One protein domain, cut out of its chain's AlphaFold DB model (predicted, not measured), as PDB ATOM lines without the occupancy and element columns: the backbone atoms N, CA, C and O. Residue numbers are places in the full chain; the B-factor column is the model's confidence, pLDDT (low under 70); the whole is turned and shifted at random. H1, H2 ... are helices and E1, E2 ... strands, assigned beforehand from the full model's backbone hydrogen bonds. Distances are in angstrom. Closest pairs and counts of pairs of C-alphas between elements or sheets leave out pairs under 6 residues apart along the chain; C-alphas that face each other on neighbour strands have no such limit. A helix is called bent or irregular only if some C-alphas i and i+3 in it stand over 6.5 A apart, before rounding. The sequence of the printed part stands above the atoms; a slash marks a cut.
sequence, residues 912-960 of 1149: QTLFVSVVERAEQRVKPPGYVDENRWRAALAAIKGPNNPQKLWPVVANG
ATOM      1  N   GLN A 912     147.266 267.500 259.369       78.25
ATOM      2  CA  GLN A 912     147.789 266.515 258.423       78.25
ATOM      3  C   GLN A 912     148.504 265.365 259.144       78.25
ATOM      4  O   GLN A 912     149.470 265.586 259.879       78.25
ATOM      5  N   THR A 913     148.102 264.131 258.831       81.94
ATOM      6  CA  THR A 913     148.730 262.902 259.338       81.94
ATOM      7  C   THR A 913     149.066 261.955 258.187       81.94
ATOM      8  O   THR A 913     148.256 261.743 257.285       81.94
ATOM      9  N   LEU A 914     150.258 261.353 258.226       83.75
ATOM     10  CA  LEU A 914     150.641 260.261 257.329       83.75
ATOM     11  C   LEU A 914     150.219 258.927 257.948       83.75
ATOM     12  O   LEU A 914     150.736 258.531 258.991       83.75
ATOM     13  N   PHE A 915     149.309 258.218 257.287       83.75
ATOM     14  CA  PHE A 915     148.935 256.854 257.642       83.75
ATOM     15  C   PHE A 915     149.573 255.861 256.685       83.75
ATOM     16  O   PHE A 915     149.641 256.097 255.484       83.75
ATOM     17  N   VAL A 916     149.952 254.691 257.185       85.12
ATOM     18  CA  VAL A 916     150.312 253.577 256.307       85.12
ATOM     19  C   VAL A 916     149.032 252.895 255.798       85.12
ATOM     20  O   VAL A 916     148.045 252.765 256.529       85.12
ATOM     21  N   SER A 917     149.027 252.483 254.532       84.31
ATOM     22  CA  SER A 917     147.977 251.664 253.916       84.31
ATOM     23  C   SER A 917     148.591 250.602 253.002       84.31
ATOM     24  O   SER A 917     149.723 250.762 252.551       84.31
ATOM     25  N   VAL A 918     147.857 249.532 252.698       85.19
ATOM     26  CA  VAL A 918     148.262 248.559 251.671       85.19
ATOM     27  C   VAL A 918     147.897 249.128 250.297       85.19
ATOM     28  O   VAL A 918     146.731 249.422 250.045       85.19
ATOM     29  N   VAL A 919     148.881 249.283 249.409       83.56
ATOM     30  CA  VAL A 919     148.686 249.750 248.026       83.56
ATOM     31  C   VAL A 919     149.284 248.715 247.081       83.56
ATOM     32  O   VAL A 919     150.502 248.618 246.898       83.56
ATOM     33  N   GLU A 920     148.410 247.891 246.505       79.50
ATOM     34  CA  GLU A 920     148.824 246.695 245.772       79.50
ATOM     35  C   GLU A 920     149.558 246.992 244.463       79.50
ATOM     36  O   GLU A 920     150.547 246.326 244.159       79.50
ATOM     37  N   ARG A 921     149.086 247.987 243.703       80.88
ATOM     38  CA  ARG A 921     149.643 248.361 242.397       80.88
ATOM     39  C   ARG A 921     150.792 249.345 242.586       80.88
ATOM     40  O   ARG A 921     150.600 250.405 243.177       80.88
ATOM     41  N   ALA A 922     151.969 249.026 242.049       74.62
ATOM     42  CA  ALA A 922     153.138 249.908 242.120       74.62
ATOM     43  C   ALA A 922     152.880 251.275 241.453       74.62
ATOM     44  O   ALA A 922     153.293 252.299 241.982       74.62
ATOM     45  N   GLU A 923     152.103 251.300 240.367       78.69
ATOM     46  CA  GLU A 923     151.644 252.510 239.659       78.69
ATOM     47  C   GLU A 923     150.902 253.517 240.555       78.69
ATOM     48  O   GLU A 923     150.904 254.711 240.280       78.69
ATOM     49  N   GLN A 924     150.266 253.048 241.634       74.94
ATOM     50  CA  GLN A 924     149.518 253.886 242.576       74.94
ATOM     51  C   GLN A 924     150.390 254.384 243.744       74.94
ATOM     52  O   GLN A 924     149.929 255.178 244.565       74.94
ATOM     53  N   ARG A 925     151.662 253.963 243.823       78.62
ATOM     54  CA  ARG A 925     152.632 254.390 244.846       78.62
ATOM     55  C   ARG A 925     153.353 255.674 244.433       78.62
ATOM     56  O   ARG A 925     154.571 255.713 244.278       78.62
ATOM     57  N   VAL A 926     152.581 256.741 244.251       78.31
ATOM     58  CA  VAL A 926     153.082 258.080 243.901       78.31
ATOM     59  C   VAL A 926     153.034 258.982 245.141       78.31
ATOM     60  O   VAL A 926     152.125 258.863 245.964       78.31
ATOM     61  N   LYS A 927     154.017 259.883 245.309       77.00
ATOM     62  CA  LYS A 927     153.963 260.934 246.344       77.00
ATOM     63  C   LYS A 927     152.926 261.991 245.926       77.00
ATOM     64  O   LYS A 927     153.069 262.535 244.832       77.00
ATOM     65  N   PRO A 928     151.935 262.345 246.767       70.12
ATOM     66  CA  PRO A 928     151.029 263.454 246.472       70.12
ATOM     67  C   PRO A 928     151.800 264.778 246.292       70.12
ATOM     68  O   PRO A 928     152.648 265.101 247.131       70.12
ATOM     69  N   PRO A 929     151.545 265.551 245.221       63.25
ATOM     70  CA  PRO A 929     152.260 266.798 244.967       63.25
ATOM     71  C   PRO A 929     151.896 267.885 245.990       63.25
ATOM     72  O   PRO A 929     150.768 267.952 246.472       63.25
ATOM     73  N   GLY A 930     152.854 268.760 246.303       61.72
ATOM     74  CA  GLY A 930     152.645 270.022 247.030       61.72
ATOM     75  C   GLY A 930     152.423 269.950 248.548       61.72
ATOM     76  O   GLY A 930     152.885 270.841 249.250       61.72
ATOM     77  N   TYR A 931     151.764 268.913 249.075       59.41
ATOM     78  CA  TYR A 931     151.149 268.989 250.413       59.41
ATOM     79  C   TYR A 931     151.934 268.403 251.600       59.41
ATOM     80  O   TYR A 931     151.442 268.517 252.717       59.41
ATOM     81  N   VAL A 932     153.106 267.775 251.426       64.44
ATOM     82  CA  VAL A 932     153.794 267.053 252.527       64.44
ATOM     83  C   VAL A 932     155.269 267.430 252.667       64.44
ATOM     84  O   VAL A 932     156.043 267.269 251.716       64.44
ATOM     85  N   ASP A 933     155.658 267.811 253.892       72.12
ATOM     86  CA  ASP A 933     157.050 267.961 254.344       72.12
ATOM     87  C   ASP A 933     157.887 266.727 253.969       72.12
ATOM     88  O   ASP A 933     157.596 265.587 254.347       72.12
ATOM     89  N   GLU A 934     158.952 266.977 253.214       75.56
ATOM     90  CA  GLU A 934     159.859 265.963 252.693       75.56
ATOM     91  C   GLU A 934     160.524 265.142 253.811       75.56
ATOM     92  O   GLU A 934     160.749 263.945 253.636       75.56
ATOM     93  N   ASN A 935     160.762 265.734 254.985       77.56
ATOM     94  CA  ASN A 935     161.348 265.029 256.125       77.56
ATOM     95  C   ASN A 935     160.361 264.022 256.731       77.56
ATOM     96  O   ASN A 935     160.718 262.865 256.954       77.56
ATOM     97  N   ARG A 936     159.094 264.420 256.922       77.00
ATOM     98  CA  ARG A 936     158.013 263.518 257.367       77.00
ATOM     99  C   ARG A 936     157.758 262.400 256.361       77.00
ATOM    100  O   ARG A 936     157.603 261.246 256.758       77.00
ATOM    101  N   TRP A 937     157.759 262.722 255.066       80.06
ATOM    102  CA  TRP A 937     157.583 261.739 253.997       80.06
ATOM    103  C   TRP A 937     158.719 260.701 253.977       80.06
ATOM    104  O   TRP A 937     158.458 259.498 253.943       80.06
ATOM    105  N   ARG A 938     159.980 261.144 254.090       80.44
ATOM    106  CA  ARG A 938     161.151 260.254 254.192       80.44
ATOM    107  C   ARG A 938     161.132 259.406 255.462       80.44
ATOM    108  O   ARG A 938     161.405 258.213 255.377       80.44
ATOM    109  N   ALA A 939     160.757 259.974 256.609       81.56
ATOM    110  CA  ALA A 939     160.619 259.227 257.859       81.56
ATOM    111  C   ALA A 939     159.550 258.120 257.757       81.56
ATOM    112  O   ALA A 939     159.800 256.985 258.165       81.56
ATOM    113  N   ALA A 940     158.398 258.410 257.144       81.19
ATOM    114  CA  ALA A 940     157.349 257.417 256.907       81.19
ATOM    115  C   ALA A 940     157.798 256.302 255.942       81.19
ATOM    116  O   ALA A 940     157.538 255.127 256.205       81.19
ATOM    117  N   LEU A 941     158.519 256.640 254.863       82.25
ATOM    118  CA  LEU A 941     159.098 255.651 253.945       82.25
ATOM    119  C   LEU A 941     160.192 254.794 254.605       82.25
ATOM    120  O   LEU A 941     160.260 253.591 254.347       82.25
ATOM    121  N   ALA A 942     161.019 255.374 255.477       82.06
ATOM    122  CA  ALA A 942     162.028 254.640 256.239       82.06
ATOM    123  C   ALA A 942     161.384 253.649 257.225       82.06
ATOM    124  O   ALA A 942     161.780 252.484 257.269       82.06
ATOM    125  N   ALA A 943     160.338 254.073 257.946       81.38
ATOM    126  CA  ALA A 943     159.606 253.230 258.893       81.38
ATOM    127  C   ALA A 943     158.995 251.973 258.239       81.38
ATOM    128  O   ALA A 943     158.980 250.908 258.852       81.38
ATOM    129  N   ILE A 944     158.552 252.063 256.977       83.00
ATOM    130  CA  ILE A 944     158.028 250.912 256.220       83.00
ATOM    131  C   ILE A 944     159.102 250.123 255.449       83.00
ATOM    132  O   ILE A 944     158.741 249.283 254.630       83.00
ATOM    133  N   LYS A 945     160.402 250.349 255.696       80.75
ATOM    134  CA  LYS A 945     161.528 249.701 254.984       80.75
ATOM    135  C   LYS A 945     161.559 249.971 253.464       80.75
ATOM    136  O   LYS A 945     161.994 249.127 252.684       80.75
ATOM    137  N   GLY A 946     161.143 251.168 253.044       76.44
ATOM    138  CA  GLY A 946     161.246 251.640 251.659       76.44
ATOM    139  C   GLY A 946     160.099 251.210 250.726       76.44
ATOM    140  O   GLY A 946     159.142 250.559 251.148       76.44
ATOM    141  N   PRO A 947     160.166 251.588 249.433       72.88
ATOM    142  CA  PRO A 947     159.042 251.478 248.492       72.88
ATOM    143  C   PRO A 947     158.681 250.039 248.082       72.88
ATOM    144  O   PRO A 947     157.551 249.785 247.656       72.88
ATOM    145  N   ASN A 948     159.621 249.099 248.233       73.69
ATOM    146  CA  ASN A 948     159.495 247.695 247.826       73.69
ATOM    147  C   ASN A 948     159.315 246.747 249.029       73.69
ATOM    148  O   ASN A 948     159.842 245.636 249.044       73.69
ATOM    149  N   ASN A 949     158.566 247.174 250.049       80.25
ATOM    150  CA  ASN A 949     158.200 246.315 251.177       80.25
ATOM    151  C   ASN A 949     157.317 245.127 250.704       80.25
ATOM    152  O   ASN A 949     156.313 245.368 250.020       80.25
ATOM    153  N   PRO A 950     157.617 243.864 251.088       76.19
ATOM    154  CA  PRO A 950     156.805 242.691 250.729       76.19
ATOM    155  C   PRO A 950     155.338 242.774 251.187       76.19
ATOM    156  O   PRO A 950     154.461 242.216 250.533       76.19
ATOM    157  N   GLN A 951     155.038 243.521 252.253       79.38
ATOM    158  CA  GLN A 951     153.677 243.776 252.749       79.38
ATOM    159  C   GLN A 951     152.897 244.810 251.907       79.38
ATOM    160  O   GLN A 951     151.786 245.189 252.272       79.38
ATOM    161  N   LYS A 952     153.464 245.293 250.787       85.12
ATOM    162  CA  LYS A 952     152.862 246.274 249.857       85.12
ATOM    163  C   LYS A 952     152.405 247.587 250.521       85.12
ATOM    164  O   LYS A 952     151.499 248.256 250.023       85.12
ATOM    165  N   LEU A 953     153.025 247.955 251.641       85.19
ATOM    166  CA  LEU A 953     152.693 249.153 252.409       85.19
ATOM    167  C   LEU A 953     153.126 250.437 251.685       85.19
ATOM    168  O   LEU A 953     154.160 250.467 251.018       85.19
ATOM    169  N   TRP A 954     152.345 251.506 251.848       86.44
ATOM    170  CA  TRP A 954     152.612 252.836 251.298       86.44
ATOM    171  C   TRP A 954     152.085 253.943 252.230       86.44
ATOM    172  O   TRP A 954     151.027 253.750 252.842       86.44
ATOM    173  N   PRO A 955     152.760 255.104 252.355       86.62
ATOM    174  CA  PRO A 955     152.229 256.243 253.098       86.62
ATOM    175  C   PRO A 955     151.120 256.948 252.305       86.62
ATOM    176  O   PRO A 955     151.291 257.313 251.144       86.62
ATOM    177  N   VAL A 956     149.986 257.179 252.958       84.75
ATOM    178  CA  VAL A 956     148.825 257.908 252.445       84.75
ATOM    179  C   VAL A 956     148.556 259.089 253.375       84.75
ATOM    180  O   VAL A 956     148.548 258.946 254.599       84.75
ATOM    181  N   VAL A 957     148.362 260.268 252.791       82.12
ATOM    182  CA  VAL A 957     148.060 261.501 253.525       82.12
ATOM    183  C   VAL A 957     146.588 261.500 253.932       82.12
ATOM    184  O   VAL A 957     145.735 261.153 253.121       82.12
ATOM    185  N   ALA A 958     146.296 261.917 255.162       81.56
ATOM    186  CA  ALA A 958     144.964 262.332 255.589       81.56
ATOM    187  C   ALA A 958     145.024 263.795 256.051       81.56
ATOM    188  O   ALA A 958     145.787 264.131 256.961       81.56
ATOM    189  N   ASN A 959     144.227 264.656 255.423       81.19
ATOM    190  CA  ASN A 959     144.125 266.080 255.709       81.19
ATOM    191  C   ASN A 959     142.893 266.351 256.593       81.19
ATOM    192  O   ASN A 959     141.818 266.730 256.131       81.19
ATOM    193  N   GLY A 960     143.062 266.174 257.904       82.31
ATOM    194  CA  GLY A 960     142.039 266.478 258.901       82.31
ATOM    195  C   GLY A 960     140.885 265.473 258.982       82.31
ATOM    196  O   GLY A 960     140.957 264.327 258.537       82.31
TER     197      GLY A 960
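Overview. This is residues 912 to 960 of the 1149 residues of a protein of Volvox carteri f. nagariensis (UniProt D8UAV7). Two strands, E1 and E2, lie side by side as a two-stranded antiparallel ribbon, with the single helix H1 over one face of it and no named element over the other. A long link, residues 919 to 933, runs back from the end of E1 towards the start of H1. The printed part has 49 residues, with two named strands and one named helix in the order E1, H1, E2 along the chain. The class is mixed, helices and strands, though the named elements hold 24 residues, under half of those printed. The whole is compact, with a radius of gyration of the C-alphas of 10.3 A, and spans 27 by 18 by 16 A, only just rounded.

Arrangement. E1, residues 912 to 918, and E2, residues 953 to 959, are antiparallel neighbours, with 149 degrees between their N-to-C directions. C-alphas 912 and 959 face each other at 4.6 A, and C-alphas 918 and 953 at 4.5 A. N 915 and O 956 are 2.9 A apart, and N 956 and O 915 are 2.8 A apart, both within hydrogen-bond range. H1, residues 934 to 943, has its closest C-alphas to E2 at Ala 940 and Pro 955, 6.5 A apart. Its closest C-alphas to E1 are those of Ala 940 and Leu 914, 7.3 A apart. The centre of H1 is 11.0 A from the centre of each strand. In H1 every O i to N i+4 pair is within hydrogen-bond range.

Along the chain. E1 begins with C-alpha 912 at (147.789, 266.515, 258.423) and measures 19.2 A from first to last C-alpha. H1, which is not bent, begins with C-alpha 934 at (159.859, 265.963, 252.693) and measures 14.2 A from Glu 934 to Ala 943. E2 runs from Leu 953 to Asn 959, where the C-alpha is at (144.125, 266.080, 255.709), and measures 19.3 A.

Size, cuts and confidence. The printed part runs from residue 912 to 960 and has no cut. The link from E1 to H1 is long, with 15 residues, and the link from H1 to E2 is short, with 9. The two C-alphas farthest apart are those of Pro 950 and Gly 960, at 29.2 A, while the first and last printed C-alphas, those of Gln 912 and Gly 960, are 5.8 A apart. The mean pLDDT of the printed part is 78.7, and residues 929 to 932, in the long link, are under 70.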